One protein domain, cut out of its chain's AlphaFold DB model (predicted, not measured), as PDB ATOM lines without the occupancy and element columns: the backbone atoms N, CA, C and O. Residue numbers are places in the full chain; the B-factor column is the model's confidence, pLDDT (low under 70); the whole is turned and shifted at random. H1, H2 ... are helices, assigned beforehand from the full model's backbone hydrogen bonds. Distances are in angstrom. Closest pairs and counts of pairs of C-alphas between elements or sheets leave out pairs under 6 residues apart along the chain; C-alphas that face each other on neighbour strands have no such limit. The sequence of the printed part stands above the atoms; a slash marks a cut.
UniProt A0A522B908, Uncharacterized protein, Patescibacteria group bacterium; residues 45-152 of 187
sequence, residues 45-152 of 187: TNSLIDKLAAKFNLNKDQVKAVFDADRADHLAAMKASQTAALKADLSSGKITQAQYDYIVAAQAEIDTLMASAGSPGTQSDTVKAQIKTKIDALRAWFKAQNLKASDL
ATOM      1  N   THR A  45     -39.549 -45.221 -24.592       59.31
ATOM      2  CA  THR A  45     -39.323 -43.992 -23.811       59.31
ATOM      3  C   THR A  45     -40.642 -43.344 -23.408       59.31
ATOM      4  O   THR A  45     -40.774 -42.970 -22.247       59.31
ATOM      5  N   ASN A  46     -41.659 -43.317 -24.282       65.88
ATOM      6  CA  ASN A  46     -42.989 -42.853 -23.876       65.88
ATOM      7  C   ASN A  46     -43.632 -43.799 -22.865       65.88
ATOM      8  O   ASN A  46     -44.251 -43.306 -21.940       65.88
ATOM      9  N   SER A  47     -43.385 -45.114 -22.924       76.00
ATOM     10  CA  SER A  47     -43.780 -46.054 -21.855       76.00
ATOM     11  C   SER A  47     -43.171 -45.698 -20.496       76.00
ATOM     12  O   SER A  47     -43.857 -45.773 -19.480       76.00
ATOM     13  N   LEU A  48     -41.895 -45.295 -20.454       83.88
ATOM     14  CA  LEU A  48     -41.244 -44.868 -19.213       83.88
ATOM     15  C   LEU A  48     -41.773 -43.518 -18.728       83.88
ATOM     16  O   LEU A  48     -42.113 -43.401 -17.554       83.88
ATOM     17  N   ILE A  49     -41.889 -42.536 -19.625       85.06
ATOM     18  CA  ILE A  49     -42.454 -41.215 -19.327       85.06
ATOM     19  C   ILE A  49     -43.896 -41.370 -18.818       85.06
ATOM     20  O   ILE A  49     -44.241 -40.781 -17.799       85.06
ATOM     21  N   ASP A  50     -44.705 -42.221 -19.452       83.00
ATOM     22  CA  ASP A  50     -46.085 -42.520 -19.057       83.00
ATOM     23  C   ASP A  50     -46.162 -43.203 -17.695       83.00
ATOM     24  O   ASP A  50     -46.965 -42.813 -16.849       83.00
ATOM     25  N   LYS A  51     -45.297 -44.190 -17.432       87.00
ATOM     26  CA  LYS A  51     -45.234 -44.858 -16.125       87.00
ATOM     27  C   LYS A  51     -44.786 -43.911 -15.014       87.00
ATOM     28  O   LYS A  51     -45.334 -43.987 -13.919       87.00
ATOM     29  N   LEU A  52     -43.815 -43.035 -15.276       87.38
ATOM     30  CA  LEU A  52     -43.324 -42.034 -14.322       87.38
ATOM     31  C   LEU A  52     -44.388 -40.970 -14.042       87.38
ATOM     32  O   LEU A  52     -44.689 -40.700 -12.880       87.38
ATOM     33  N   ALA A  53     -45.004 -40.430 -15.095       88.81
ATOM     34  CA  ALA A  53     -46.095 -39.473 -14.987       88.81
ATOM     35  C   ALA A  53     -47.274 -40.063 -14.203       88.81
ATOM     36  O   ALA A  53     -47.755 -39.428 -13.272       88.81
ATOM     37  N   ALA A  54     -47.675 -41.306 -14.491       88.50
ATOM     38  CA  ALA A  54     -48.766 -41.975 -13.785       88.50
ATOM     39  C   ALA A  54     -48.421 -42.341 -12.330       88.50
ATOM     40  O   ALA A  54     -49.269 -42.214 -11.451       88.50
ATOM     41  N   LYS A  55     -47.189 -42.792 -12.041       91.25
ATOM     42  CA  LYS A  55     -46.787 -43.187 -10.678       91.25
ATOM     43  C   LYS A  55     -46.651 -42.010  -9.722       91.25
ATOM     44  O   LYS A  55     -46.975 -42.161  -8.549       91.25
ATOM     45  N   PHE A  56     -46.159 -40.877 -10.212       93.94
ATOM     46  CA  PHE A  56     -45.889 -39.690  -9.398       93.94
ATOM     47  C   PHE A  56     -46.878 -38.551  -9.656       93.94
ATOM     48  O   PHE A  56     -46.721 -37.469  -9.097       93.94
ATOM     49  N   ASN A  57     -47.898 -38.800 -10.483       90.38
ATOM     50  CA  ASN A  57     -48.913 -37.829 -10.882       90.38
ATOM     51  C   ASN A  57     -48.301 -36.529 -11.448       90.38
ATOM     52  O   ASN A  57     -48.716 -35.423 -11.101       90.38
ATOM     53  N   LEU A  58     -47.268 -36.673 -12.286       91.75
ATOM     54  CA  LEU A  58     -46.541 -35.567 -12.915       91.75
ATOM     55  C   LEU A  58     -47.128 -35.225 -14.285       91.75
ATOM     56  O   LEU A  58     -47.723 -36.068 -14.957       91.75
ATOM     57  N   ASN A  59     -46.895 -33.994 -14.742       89.81
ATOM     58  CA  ASN A  59     -47.240 -33.604 -16.104       89.81
ATOM     59  C   ASN A  59     -46.309 -34.312 -17.109       89.81
ATOM     60  O   ASN A  59     -45.087 -34.152 -17.066       89.81
ATOM     61  N   LYS A  60     -46.906 -35.062 -18.043       85.38
ATOM     62  CA  LYS A  60     -46.202 -35.819 -19.085       85.38
ATOM     63  C   LYS A  60     -45.278 -34.946 -19.939       85.38
ATOM     64  O   LYS A  60     -44.153 -35.357 -20.216       85.38
ATOM     65  N   ASP A  61     -45.719 -33.749 -20.310       85.31
ATOM     66  CA  ASP A  61     -44.957 -32.836 -21.167       85.31
ATOM     67  C   ASP A  61     -43.719 -32.299 -20.445       85.31
ATOM     68  O   ASP A  61     -42.651 -32.176 -21.040       85.31
ATOM     69  N   GLN A  62     -43.829 -32.051 -19.136       86.00
ATOM     70  CA  GLN A  62     -42.695 -31.621 -18.315       86.00
ATOM     71  C   GLN A  62     -41.668 -32.740 -18.142       86.00
ATOM     72  O   GLN A  62     -40.470 -32.496 -18.258       86.00
ATOM     73  N   VAL A  63     -42.123 -33.977 -17.915       86.88
ATOM     74  CA  VAL A  63     -41.224 -35.137 -17.853       86.88
ATOM     75  C   VAL A  63     -40.543 -35.334 -19.206       86.88
ATOM     76  O   VAL A  63     -39.325 -35.476 -19.260       86.88
ATOM     77  N   LYS A  64     -41.292 -35.257 -20.311       84.56
ATOM     78  CA  LYS A  64     -40.726 -35.334 -21.659       84.56
ATOM     79  C   LYS A  64     -39.664 -34.258 -21.903       84.56
ATOM     80  O   LYS A  64     -38.591 -34.593 -22.391       84.56
ATOM     81  N   ALA A  65     -39.920 -33.012 -21.508       84.56
ATOM     82  CA  ALA A  65     -38.963 -31.919 -21.667       84.56
ATOM     83  C   ALA A  65     -37.636 -32.178 -20.930       84.56
ATOM     84  O   ALA A  65     -36.575 -31.898 -21.481       84.56
ATOM     85  N   VAL A  66     -37.674 -32.760 -19.725       87.06
ATOM     86  CA  VAL A  66     -36.457 -33.126 -18.976       87.06
ATOM     87  C   VAL A  66     -35.674 -34.229 -19.691       87.06
ATOM     88  O   VAL A  66     -34.460 -34.120 -19.832       87.06
ATOM     89  N   PHE A  67     -36.355 -35.267 -20.181       83.81
ATOM     90  CA  PHE A  67     -35.705 -36.341 -20.943       83.81
ATOM     91  C   PHE A  67     -35.122 -35.845 -22.270       83.81
ATOM     92  O   PHE A  67     -34.051 -36.291 -22.676       83.81
ATOM     93  N   ASP A  68     -35.818 -34.938 -22.954       80.94
ATOM     94  CA  ASP A  68     -35.334 -34.342 -24.197       80.94
ATOM     95  C   ASP A  68     -34.102 -33.453 -23.939       80.94
ATOM     96  O   ASP A  68     -33.149 -33.504 -24.719       80.94
ATOM     97  N   ALA A  69     -34.080 -32.702 -22.830       80.31
ATOM     98  CA  ALA A  69     -32.928 -31.903 -22.409       80.31
ATOM     99  C   ALA A  69     -31.714 -32.776 -22.044       80.31
ATOM    100  O   ALA A  69     -30.638 -32.582 -22.603       80.31
ATOM    101  N   ASP A  70     -31.895 -33.794 -21.196       81.19
ATOM    102  CA  ASP A  70     -30.829 -34.739 -20.825       81.19
ATOM    103  C   ASP A  70     -30.263 -35.466 -22.054       81.19
ATOM    104  O   ASP A  70     -29.050 -35.584 -22.238       81.19
ATOM    105  N   ARG A  71     -31.143 -35.877 -22.976       78.56
ATOM    106  CA  ARG A  71     -30.728 -36.469 -24.250       78.56
ATOM    107  C   ARG A  71     -29.884 -35.497 -25.075       78.56
ATOM    108  O   ARG A  71     -28.895 -35.928 -25.668       78.56
ATOM    109  N   ALA A  72     -30.266 -34.225 -25.155       79.19
ATOM    110  CA  ALA A  72     -29.500 -33.217 -25.883       79.19
ATOM    111  C   ALA A  72     -28.105 -33.014 -25.265       79.19
ATOM    112  O   ALA A  72     -27.112 -33.022 -25.998       79.19
ATOM    113  N   ASP A  73     -28.021 -32.935 -23.937       77.88
ATOM    114  CA  ASP A  73     -26.760 -32.805 -23.203       77.88
ATOM    115  C   ASP A  73     -25.859 -34.029 -23.408       77.88
ATOM    116  O   ASP A  73     -24.668 -33.897 -23.708       77.88
ATOM    117  N   HIS A  74     -26.426 -35.235 -23.352       76.81
ATOM    118  CA  HIS A  74     -25.686 -36.465 -23.614       76.81
ATOM    119  C   HIS A  74     -25.175 -36.529 -25.063       76.81
ATOM    120  O   HIS A  74     -24.041 -36.954 -25.311       76.81
ATOM    121  N   LEU A  75     -25.981 -36.116 -26.047       76.25
ATOM    122  CA  LEU A  75     -25.549 -36.058 -27.447       76.25
ATOM    123  C   LEU A  75     -24.406 -35.054 -27.632       76.25
ATOM    124  O   LEU A  75     -23.430 -35.360 -28.322       76.25
ATOM    125  N   ALA A  76     -24.484 -33.888 -26.989       78.56
ATOM    126  CA  ALA A  76     -23.422 -32.888 -27.016       78.56
ATOM    127  C   ALA A  76     -22.123 -33.418 -26.382       78.56
ATOM    128  O   ALA A  76     -21.053 -33.303 -26.986       78.56
ATOM    129  N   ALA A  77     -22.212 -34.074 -25.220       80.69
ATOM    130  CA  ALA A  77     -21.069 -34.689 -24.547       80.69
ATOM    131  C   ALA A  77     -20.413 -35.785 -25.405       80.69
ATOM    132  O   ALA A  77     -19.185 -35.844 -25.522       80.69
ATOM    133  N   MET A  78     -21.221 -36.616 -26.070       77.75
ATOM    134  CA  MET A  78     -20.725 -37.654 -26.975       77.75
ATOM    135  C   MET A  78     -19.979 -37.049 -28.173       77.75
ATOM    136  O   MET A  78     -18.868 -37.483 -28.482       77.75
ATOM    137  N   LYS A  79     -20.537 -36.012 -28.814       77.50
ATOM    138  CA  LYS A  79     -19.884 -35.309 -29.936       77.50
ATOM    139  C   LYS A  79     -18.574 -34.642 -29.521       77.50
ATOM    140  O   LYS A  79     -17.583 -34.714 -30.253       77.50
ATOM    141  N   ALA A  80     -18.548 -34.019 -28.344       81.50
ATOM    142  CA  ALA A  80     -17.341 -33.409 -27.799       81.50
ATOM    143  C   ALA A  80     -16.244 -34.459 -27.560       81.50
ATOM    144  O   ALA A  80     -15.103 -34.261 -27.980       81.50
ATOM    145  N   SER A  81     -16.605 -35.604 -26.970       80.62
ATOM    146  CA  SER A  81     -15.690 -36.729 -26.743       80.62
ATOM    147  C   SER A  81     -15.121 -37.291 -28.053       80.62
ATOM    148  O   SER A  81     -13.907 -37.444 -28.183       80.62
ATOM    149  N   GLN A  82     -15.963 -37.499 -29.070       79.25
ATOM    150  CA  GLN A  82     -15.522 -37.956 -30.395       79.25
ATOM    151  C   GLN A  82     -14.556 -36.974 -31.059       79.25
ATOM    152  O   GLN A  82     -13.512 -37.367 -31.576       79.25
ATOM    153  N   THR A  83     -14.869 -35.680 -31.001       81.06
ATOM    154  CA  THR A  83     -14.001 -34.638 -31.560       81.06
ATOM    155  C   THR A  83     -12.651 -34.595 -30.840       81.06
ATOM    156  O   THR A  83     -11.610 -34.423 -31.477       81.06
ATOM    157  N   ALA A  84     -12.645 -34.764 -29.515       84.62
ATOM    158  CA  ALA A  84     -11.420 -34.818 -28.726       84.62
ATOM    159  C   ALA A  84     -10.571 -36.054 -29.066       84.62
ATOM    160  O   ALA A  84      -9.363 -35.916 -29.263       84.62
ATOM    161  N   ALA A  85     -11.193 -37.228 -29.210       82.50
ATOM    162  CA  ALA A  85     -10.516 -38.458 -29.620       82.50
ATOM    163  C   ALA A  85      -9.882 -38.321 -31.014       82.50
ATOM    164  O   ALA A  85      -8.695 -38.591 -31.181       82.50
ATOM    165  N   LEU A  86     -10.625 -37.778 -31.988       83.62
ATOM    166  CA  LEU A  86     -10.120 -37.517 -33.341       83.62
ATOM    167  C   LEU A  86      -8.900 -36.586 -33.342       83.62
ATOM    168  O   LEU A  86      -7.920 -36.833 -34.043       83.62
ATOM    169  N   LYS A  87      -8.924 -35.524 -32.529       85.62
ATOM    170  CA  LYS A  87      -7.779 -34.609 -32.385       85.62
ATOM    171  C   LYS A  87      -6.583 -35.267 -31.697       85.62
ATOM    172  O   LYS A  87      -5.441 -34.976 -32.060       85.62
ATOM    173  N   ALA A  88      -6.818 -36.141 -30.720       85.69
ATOM    174  CA  ALA A  88      -5.759 -36.902 -30.063       85.69
ATOM    175  C   ALA A  88      -5.101 -37.901 -31.031       85.69
ATOM    176  O   ALA A  88      -3.876 -38.032 -31.054       85.69
ATOM    177  N   ASP A  89      -5.886 -38.550 -31.891       83.75
ATOM    178  CA  ASP A  89      -5.373 -39.465 -32.910       83.75
ATOM    179  C   ASP A  89      -4.609 -38.734 -34.025       83.75
ATOM    180  O   ASP A  89      -3.588 -39.239 -34.497       83.75
ATOM    181  N   LEU A  90      -5.032 -37.516 -34.390       87.19
ATOM    182  CA  LEU A  90      -4.272 -36.632 -35.283       87.19
ATOM    183  C   LEU A  90      -2.928 -36.242 -34.652       87.19
ATOM    184  O   LEU A  90      -1.881 -36.346 -35.286       87.19
ATOM    185  N   SER A  91      -2.951 -35.830 -33.383       88.69
ATOM    186  CA  SER A  91      -1.751 -35.384 -32.659       88.69
ATOM    187  C   SER A  91      -0.761 -36.525 -32.409       88.69
ATOM    188  O   SER A  91       0.446 -36.310 -32.422       88.69
ATOM    189  N   SER A  92      -1.262 -37.745 -32.205       86.38
ATOM    190  CA  SER A  92      -0.438 -38.953 -32.058       86.38
ATOM    191  C   SER A  92       0.008 -39.557 -33.396       86.38
ATOM    192  O   SER A  92       0.748 -40.539 -33.398       86.38
ATOM    193  N   GLY A  93      -0.416 -38.983 -34.528       84.06
ATOM    194  CA  GLY A  93      -0.036 -39.431 -35.868       84.06
ATOM    195  C   GLY A  93      -0.674 -40.752 -36.303       84.06
ATOM    196  O   GLY A  93      -0.268 -41.312 -37.320       84.06
ATOM    197  N   LYS A  94      -1.671 -41.259 -35.566       84.31
ATOM    198  CA  LYS A  94      -2.445 -42.446 -35.967       84.31
ATOM    199  C   LYS A  94      -3.319 -42.172 -37.187       84.31
ATOM    200  O   LYS A  94      -3.585 -43.087 -37.961       84.31
ATOM    201  N   ILE A  95      -3.764 -40.926 -37.338       85.50
ATOM    202  CA  ILE A  95      -4.438 -40.434 -38.537       85.50
ATOM    203  C   ILE A  95      -3.684 -39.233 -39.105       85.50
ATOM    204  O   ILE A  95      -3.043 -38.468 -38.386       85.50
ATOM    205  N   THR A  96      -3.780 -39.056 -40.414       88.69
ATOM    206  CA  THR A  96      -3.258 -37.882 -41.122       88.69
ATOM    207  C   THR A  96      -4.274 -36.739 -41.121       88.69
ATOM    208  O   THR A  96      -5.469 -36.962 -40.926       88.69
ATOM    209  N   GLN A  97      -3.826 -35.517 -41.424       88.25
ATOM    210  CA  GLN A  97      -4.723 -34.363 -41.573       88.25
ATOM    211  C   GLN A  97      -5.825 -34.620 -42.613       88.25
ATOM    212  O   GLN A  97      -6.992 -34.373 -42.343       88.25
ATOM    213  N   ALA A  98      -5.477 -35.216 -43.760       86.69
ATOM    214  CA  ALA A  98      -6.450 -35.544 -44.802       86.69
ATOM    215  C   ALA A  98      -7.506 -36.565 -44.331       86.69
ATOM    216  O   ALA A  98      -8.671 -36.480 -44.715       86.69
ATOM    217  N   GLN A  99      -7.112 -37.525 -43.488       84.56
ATOM    218  CA  GLN A  99      -8.036 -38.492 -42.896       84.56
ATOM    219  C   GLN A  99      -8.944 -37.835 -41.851       84.56
ATOM    220  O   GLN A  99     -10.142 -38.103 -41.841       84.56
ATOM    221  N   TYR A 100      -8.398 -36.948 -41.018       86.44
ATOM    222  CA  TYR A 100      -9.178 -36.147 -40.075       86.44
ATOM    223  C   TYR A 100     -10.230 -35.301 -40.802       86.44
ATOM    224  O   TYR A 100     -11.411 -35.374 -40.465       86.44
ATOM    225  N   ASP A 101      -9.827 -34.567 -41.842       87.75
ATOM    226  CA  ASP A 101     -10.725 -33.698 -42.610       87.75
ATOM    227  C   ASP A 101     -11.853 -34.505 -43.271       87.75
ATOM    228  O   ASP A 101     -13.016 -34.098 -43.239       87.75
ATOM    229  N   TYR A 102     -11.536 -35.691 -43.807       86.94
ATOM    230  CA  TYR A 102     -12.532 -36.595 -44.386       86.94
ATOM    231  C   TYR A 102     -13.544 -37.090 -43.345       86.94
ATOM    232  O   TYR A 102     -14.749 -37.072 -43.598       86.94
ATOM    233  N   ILE A 103     -13.072 -37.508 -42.165       84.62
ATOM    234  CA  ILE A 103     -13.940 -37.993 -41.085       84.62
ATOM    235  C   ILE A 103     -14.858 -36.871 -40.592       84.62
ATOM    236  O   ILE A 103     -16.060 -37.086 -40.457       84.62
ATOM    237  N   VAL A 104     -14.319 -35.669 -40.371       85.75
ATOM    238  CA  VAL A 104     -15.099 -34.507 -39.919       85.75
ATOM    239  C   VAL A 104     -16.162 -34.119 -40.948       85.75
ATOM    240  O   VAL A 104     -17.312 -33.885 -40.575       85.75
ATOM    241  N   ALA A 105     -15.816 -34.103 -42.238       88.00
ATOM    242  CA  ALA A 105     -16.775 -33.822 -43.303       88.00
ATOM    243  C   ALA A 105     -17.892 -34.877 -43.359       88.00
ATOM    244  O   ALA A 105     -19.072 -34.529 -43.393       88.00
ATOM    245  N   ALA A 106     -17.539 -36.165 -43.297       86.06
ATOM    246  CA  ALA A 106     -18.519 -37.248 -43.305       86.06
ATOM    247  C   ALA A 106     -19.447 -37.200 -42.077       86.06
ATOM    248  O   ALA A 106     -20.653 -37.411 -42.206       86.06
ATOM    249  N   GLN A 107     -18.910 -36.866 -40.899       82.00
ATOM    250  CA  GLN A 107     -19.695 -36.683 -39.679       82.00
ATOM    251  C   GLN A 107     -20.704 -35.536 -39.826       82.00
ATOM    252  O   GLN A 107     -21.866 -35.699 -39.466       82.00
ATOM    253  N   ALA A 108     -20.283 -34.401 -40.394       85.44
ATOM    254  CA  ALA A 108     -21.144 -33.239 -40.610       85.44
ATOM    255  C   ALA A 108     -22.289 -33.527 -41.597       85.44
ATOM    256  O   ALA A 108     -23.423 -33.090 -41.384       85.44
ATOM    257  N   GLU A 109     -22.027 -34.297 -42.656       85.31
ATOM    258  CA  GLU A 109     -23.068 -34.740 -43.590       85.31
ATOM    259  C   GLU A 109     -24.086 -35.664 -42.911       85.31
ATOM    260  O   GLU A 109     -25.292 -35.482 -43.079       85.31
ATOM    261  N   ILE A 110     -23.614 -36.631 -42.115       81.62
ATOM    262  CA  ILE A 110     -24.489 -37.538 -41.361       81.62
ATOM    263  C   ILE A 110     -25.313 -36.750 -40.337       81.62
ATOM    264  O   ILE A 110     -26.519 -36.954 -40.250       81.62
ATOM    265  N   ASP A 111     -24.703 -35.810 -39.615       80.44
ATOM    266  CA  ASP A 111     -25.397 -34.925 -38.677       80.44
ATOM    267  C   ASP A 111     -26.477 -34.085 -39.365       80.44
ATOM    268  O   ASP A 111     -27.580 -33.953 -38.839       80.44
ATOM    269  N   THR A 112     -26.193 -33.564 -40.558       84.12
ATOM    270  CA  THR A 112     -27.161 -32.789 -41.348       84.12
ATOM    271  C   THR A 112     -28.339 -33.656 -41.793       84.12
ATOM    272  O   THR A 112     -29.488 -33.226 -41.700       84.12
ATOM    273  N   LEU A 113     -28.077 -34.890 -42.236       79.56
ATOM    274  CA  LEU A 113     -29.120 -35.858 -42.591       79.56
ATOM    275  C   LEU A 113     -29.946 -36.282 -41.370       79.56
ATOM    276  O   LEU A 113     -31.162 -36.416 -41.460       79.56
ATOM    277  N   MET A 114     -29.309 -36.465 -40.213       74.56
ATOM    278  CA  MET A 114     -30.019 -36.785 -38.975       74.56
ATOM    279  C   MET A 114     -30.885 -35.615 -38.504       74.56
ATOM    280  O   MET A 114     -32.026 -35.837 -38.109       74.56
ATOM    281  N   ALA A 115     -30.374 -34.385 -38.582       74.88
ATOM    282  CA  ALA A 115     -31.107 -33.182 -38.197       74.88
ATOM    283  C   ALA A 115     -32.295 -32.897 -39.130       74.88
ATOM    284  O   ALA A 115     -33.359 -32.499 -38.660       74.88
ATOM    285  N   SER A 116     -32.145 -33.134 -40.438       70.69
ATOM    286  CA  SER A 116     -33.222 -32.919 -41.416       70.69
ATOM    287  C   SER A 116     -34.355 -33.946 -41.315       70.69
ATOM    288  O   SER A 116     -35.463 -33.679 -41.773       70.69
ATOM    289  N   ALA A 117     -34.108 -35.096 -40.683       62.31
ATOM    290  CA  ALA A 117     -35.076 -36.183 -40.550       62.31
ATOM    291  C   ALA A 117     -35.925 -36.143 -39.265       62.31
ATOM    292  O   ALA A 117     -36.775 -37.013 -39.059       62.31
ATOM    293  N   GLY A 118     -35.719 -35.140 -38.405       62.34
ATOM    294  CA  GLY A 118     -36.402 -35.035 -37.115       62.34
ATOM    295  C   GLY A 118     -35.926 -36.081 -36.101       62.34
ATOM    296  O   GLY A 118     -34.819 -36.615 -36.198       62.34
ATOM    297  N   SER A 119     -36.753 -36.372 -35.095       58.03
ATOM    298  CA  SER A 119     -36.415 -37.344 -34.049       58.03
ATOM    299  C   SER A 119     -36.098 -38.734 -34.633       58.03
ATOM    300  O   SER A 119     -36.695 -39.126 -35.638       58.03
ATOM    301  N   PRO A 120     -35.232 -39.545 -33.984       54.59
ATOM    302  CA  PRO A 120     -34.847 -40.890 -34.443       54.59
ATOM    303  C   PRO A 120     -36.006 -41.864 -34.740       54.59
ATOM    304  O   PRO A 120     -35.792 -42.898 -35.366       54.59
ATOM    305  N   GLY A 121     -37.232 -41.536 -34.324       55.12
ATOM    306  CA  GLY A 121     -38.442 -42.305 -34.586       55.12
ATOM    307  C   GLY A 121     -39.311 -41.833 -35.759       55.12
ATOM    308  O   GLY A 121     -40.172 -42.581 -36.217       55.12
ATOM    309  N   THR A 122     -39.088 -40.620 -36.266       60.62
ATOM    310  CA  THR A 122     -39.890 -40.002 -37.340       60.62
ATOM    311  C   THR A 122     -39.149 -39.933 -38.671       60.62
ATOM    312  O   THR A 122     -39.685 -39.412 -39.647       60.62
ATOM    313  N   GLN A 123     -37.918 -40.451 -38.725       69.00
ATOM    314  CA  GLN A 123     -37.115 -40.414 -39.940       69.00
ATOM    315  C   GLN A 123     -37.779 -41.228 -41.053       69.00
ATOM    316  O   GLN A 123     -38.121 -42.400 -40.857       69.00
ATOM    317  N   SER A 124     -37.903 -40.618 -42.233       73.00
ATOM    318  CA  SER A 124     -38.366 -41.320 -43.427       73.00
ATOM    319  C   SER A 124     -37.380 -42.419 -43.821       73.00
ATOM    320  O   SER A 124     -36.167 -42.306 -43.604       73.00
ATOM    321  N   ASP A 125     -37.891 -43.484 -44.437       77.44
ATOM    322  CA  ASP A 125     -37.057 -44.598 -44.898       77.44
ATOM    323  C   ASP A 125     -35.991 -44.138 -45.899       77.44
ATOM    324  O   ASP A 125     -34.881 -44.668 -45.919       77.44
ATOM    325  N   THR A 126     -36.280 -43.080 -46.663       79.50
ATOM    326  CA  THR A 126     -35.319 -42.429 -47.555       79.50
ATOM    327  C   THR A 126     -34.128 -41.851 -46.793       79.50
ATOM    328  O   THR A 126     -32.988 -42.108 -47.181       79.50
ATOM    329  N   VAL A 127     -34.352 -41.116 -45.697       79.50
ATOM    330  CA  VAL A 127     -33.235 -40.537 -44.937       79.50
ATOM    331  C   VAL A 127     -32.462 -41.623 -44.190       79.50
ATOM    332  O   VAL A 127     -31.232 -41.615 -44.203       79.50
ATOM    333  N   LYS A 128     -33.149 -42.629 -43.634       79.31
ATOM    334  CA  LYS A 128     -32.484 -43.798 -43.034       79.31
ATOM    335  C   LYS A 128     -31.581 -44.514 -44.041       79.31
ATOM    336  O   LYS A 128     -30.447 -44.856 -43.709       79.31
ATOM    337  N   ALA A 129     -32.055 -44.709 -45.273       84.06
ATOM    338  CA  ALA A 129     -31.264 -45.305 -46.344       84.06
ATOM    339  C   ALA A 129     -30.043 -44.441 -46.697       84.06
ATOM    340  O   ALA A 129     -28.939 -44.971 -46.788       84.06
ATOM    341  N   GLN A 130     -30.205 -43.118 -46.813       83.38
ATOM    342  CA  GLN A 130     -29.098 -42.190 -47.079       83.38
ATOM    343  C   GLN A 130     -28.043 -42.202 -45.964       83.38
ATOM    344  O   GLN A 130     -26.848 -42.303 -46.255       83.38
ATOM    345  N   ILE A 131     -28.470 -42.161 -44.697       82.25
ATOM    346  CA  ILE A 131     -27.581 -42.269 -43.531       82.25
ATOM    347  C   ILE A 131     -26.831 -43.602 -43.572       82.25
ATOM    348  O   ILE A 131     -25.608 -43.626 -43.442       82.25
ATOM    349  N   LYS A 132     -27.539 -44.713 -43.818       84.00
ATOM    350  CA  LYS A 132     -26.926 -46.041 -43.921       84.00
ATOM    351  C   LYS A 132     -25.876 -46.092 -45.030       84.00
ATOM    352  O   LYS A 132     -24.768 -46.560 -44.786       84.00
ATOM    353  N   THR A 133     -26.187 -45.580 -46.219       87.69
ATOM    354  CA  THR A 133     -25.243 -45.520 -47.340       87.69
ATOM    355  C   THR A 133     -23.984 -44.735 -46.978       87.69
ATOM    356  O   THR A 133     -22.880 -45.195 -47.265       87.69
ATOM    357  N   LYS A 134     -24.120 -43.582 -46.309       83.31
ATOM    358  CA  LYS A 134     -22.975 -42.770 -45.865       83.31
ATOM    359  C   LYS A 134     -22.138 -43.487 -44.803       83.31
ATOM    360  O   LYS A 134     -20.915 -43.497 -44.908       83.31
ATOM    361  N   ILE A 135     -22.779 -44.144 -43.837       82.94
ATOM    362  CA  ILE A 135     -22.095 -44.945 -42.811       82.94
ATOM    363  C   ILE A 135     -21.344 -46.125 -43.438       82.94
ATOM    364  O   ILE A 135     -20.193 -46.375 -43.083       82.94
ATOM    365  N   ASP A 136     -21.958 -46.845 -44.375       85.31
ATOM    366  CA  ASP A 136     -21.320 -47.981 -45.043       85.31
ATOM    367  C   ASP A 136     -20.134 -47.532 -45.906       85.31
ATOM    368  O   ASP A 136     -19.084 -48.179 -45.885       85.31
ATOM    369  N   ALA A 137     -20.261 -46.396 -46.601       85.25
ATOM    370  CA  ALA A 137     -19.166 -45.788 -47.350       85.25
ATOM    371  C   ALA A 137     -18.008 -45.379 -46.427       85.25
ATOM    372  O   ALA A 137     -16.853 -45.705 -46.707       85.25
ATOM    373  N   LEU A 138     -18.313 -44.741 -45.293       84.50
ATOM    374  CA  LEU A 138     -17.314 -44.368 -44.295       84.50
ATOM    375  C   LEU A 138     -16.629 -45.615 -43.723       84.50
ATOM    376  O   LEU A 138     -15.406 -45.687 -43.699       84.50
ATOM    377  N   ARG A 139     -17.383 -46.664 -43.371       83.25
ATOM    378  CA  ARG A 139     -16.823 -47.941 -42.896       83.25
ATOM    379  C   ARG A 139     -15.906 -48.595 -43.935       83.25
ATOM    380  O   ARG A 139     -14.850 -49.114 -43.574       83.25
ATOM    381  N   ALA A 140     -16.294 -48.597 -45.209       86.50
ATOM    382  CA  ALA A 140     -15.463 -49.128 -46.287       86.50
ATOM    383  C   ALA A 140     -14.163 -48.326 -46.440       86.50
ATOM    384  O   ALA A 140     -13.089 -48.914 -46.567       86.50
ATOM    385  N   TRP A 141     -14.248 -46.997 -46.348       86.38
ATOM    386  CA  TRP A 141     -13.080 -46.124 -46.367       86.38
ATOM    387  C   TRP A 141     -12.152 -46.392 -45.175       86.38
ATOM    388  O   TRP A 141     -10.958 -46.571 -45.377       86.38
ATOM    389  N   PHE A 142     -12.685 -46.552 -43.959       84.31
ATOM    390  CA  PHE A 142     -11.897 -46.929 -42.777       84.31
ATOM    391  C   PHE A 142     -11.124 -48.235 -42.988       84.31
ATOM    392  O   PHE A 142      -9.921 -48.286 -42.732       84.31
ATOM    393  N   LYS A 143     -11.787 -49.270 -43.525       85.00
ATOM    394  CA  LYS A 143     -11.142 -50.549 -43.861       85.00
ATOM    395  C   LYS A 143     -10.017 -50.365 -44.884       85.00
ATOM    396  O   LYS A 143      -8.938 -50.915 -44.696       85.00
ATOM    397  N   ALA A 144     -10.248 -49.571 -45.931       86.31
ATOM    398  CA  ALA A 144      -9.242 -49.284 -46.953       86.31
ATOM    399  C   ALA A 144      -8.046 -48.486 -46.403       86.31
ATOM    400  O   ALA A 144      -6.919 -48.680 -46.849       86.31
ATOM    401  N   GLN A 145      -8.285 -47.616 -45.422       82.50
ATOM    402  CA  GLN A 145      -7.256 -46.829 -44.740       82.50
ATOM    403  C   GLN A 145      -6.581 -47.580 -43.580       82.50
ATOM    404  O   GLN A 145      -5.706 -47.020 -42.927       82.50
ATOM    405  N   ASN A 146      -6.966 -48.838 -43.326       81.56
ATOM    406  CA  ASN A 146      -6.486 -49.651 -42.204       81.56
ATOM    407  C   ASN A 146      -6.712 -48.983 -40.828       81.56
ATOM    408  O   ASN A 146      -5.938 -49.160 -39.888       81.56
ATOM    409  N   LEU A 147      -7.793 -48.202 -40.721       79.06
ATOM    410  CA  LEU A 147      -8.234 -47.533 -39.501       79.06
ATOM    411  C   LEU A 147      -9.326 -48.365 -38.828       79.06
ATOM    412  O   LEU A 147     -10.262 -48.841 -39.477       79.06
ATOM    413  N   LYS A 148      -9.251 -48.516 -37.505       69.75
ATOM    414  CA  LYS A 148     -10.317 -49.165 -36.738       69.75
ATOM    415  C   LYS A 148     -11.350 -48.127 -36.321       69.75
ATOM    416  O   LYS A 148     -11.042 -47.162 -35.632       69.75
ATOM    417  N   ALA A 149     -12.603 -48.371 -36.693       63.94
ATOM    418  CA  ALA A 149     -13.755 -47.580 -36.259       63.94
ATOM    419  C   ALA A 149     -13.849 -47.440 -34.726       63.94
ATOM    420  O   ALA A 149     -14.215 -46.380 -34.226       63.94
ATOM    421  N   SER A 150     -13.474 -48.500 -33.996       60.84
ATOM    422  CA  SER A 150     -13.435 -48.534 -32.530       60.84
ATOM    423  C   SER A 150     -12.455 -47.534 -31.925       60.84
ATOM    424  O   SER A 150     -12.709 -47.025 -30.838       60.84
ATOM    425  N   ASP A 151     -11.350 -47.254 -32.616       56.16
ATOM    426  CA  ASP A 151     -10.258 -46.445 -32.070       56.16
ATOM    427  C   ASP A 151     -10.601 -44.952 -32.140       56.16
ATOM    428  O   ASP A 151     -10.170 -44.179 -31.295       56.16
ATOM    429  N   LEU A 152     -11.462 -44.574 -33.087       58.88
ATOM    430  CA  LEU A 152     -11.844 -43.187 -33.351       58.88
ATOM    431  C   LEU A 152     -13.129 -42.774 -32.609       58.88
ATOM    432  O   LEU A 152     -13.695 -41.719 -32.887       58.88
TER     433      LEU A 152
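What this domain is: This is residues 45 to 152 of the 187 residues of an uncharacterized protein of Patescibacteria group bacterium (UniProt A0A522B908). One long helix, H2, makes the long axis of this model; the short helix H1 folds back beside its first residues, and from its far end H3 turns back with H2 in a narrow V. H4 runs back side by side with H3 in a helical hairpin, while the stretch of H2 at residues 68 to 78 stands free. The printed part has 108 residues with four named helices, in the order H1, H2, H3, H4, and no named strand; the class is all helix. The whole is loose, with a radius of gyration of the C-alphas of 18.1 A, and elongated, spanning 55 by 32 by 19 A.

Where its parts are: Find C-alpha 45 at (-39.323, -43.992, -23.811); here H1 begins and runs through residues 45 to 56. Next look at C-alpha 60, at (-46.202, -35.819, -19.085), where H2 starts; it holds residues 60 to 91 and measures 46.5 A from first to last C-alpha. H3 follows at residues 97 to 116, 28.5 A long. H4 takes residues 125 to 144, 28.3 A long, and ends at C-alpha 144, (-9.242, -49.284, -46.953).

How they stand to each other: Start at H1, where residues 49 to 53 alone touch residues 60 to 64 of H2. Their closest C-alphas, those of Ala 53 and Lys 60, are 5.5 A apart, and the two helices run opposite ways at a steep tilt of 47 degrees. Go on to the other end of H2, where residues 86 to 90 alone touch residues 97 to 100 of H3. The closest C-alphas there, those of Leu 90 and Gln 97, are 6.7 A apart; this hairpin has a shallow tilt of 14 degrees, and its helices run opposite ways with centres 16.3 A apart. H3 and H4 form the second hairpin and touch with 11 pairs of C-alphas within 8 A. Their closest C-alphas, those of Ile 110 and Ile 131, are 6.1 A apart, and the helices run opposite ways at a shallow tilt of 12 degrees. H1 is apart from H3 and H4, and H2 is apart from H4. In H1, H2, H3 and H4 every pair of O i and N i+4 is within hydrogen-bond range.

The domain as a whole: The two C-alphas farthest apart are those of Asn 57 and Gly 93, 54.9 A. The printed part has no cut. The links from H1 to H2 and from H2 to H3 are tight, and the link from H3 to H4, 8 residues, is short. In the B-factor column you will find a mean pLDDT of the printed part of 80.6, with values under 70 at residues 45 to 46, 117 to 123 and 148 to 152.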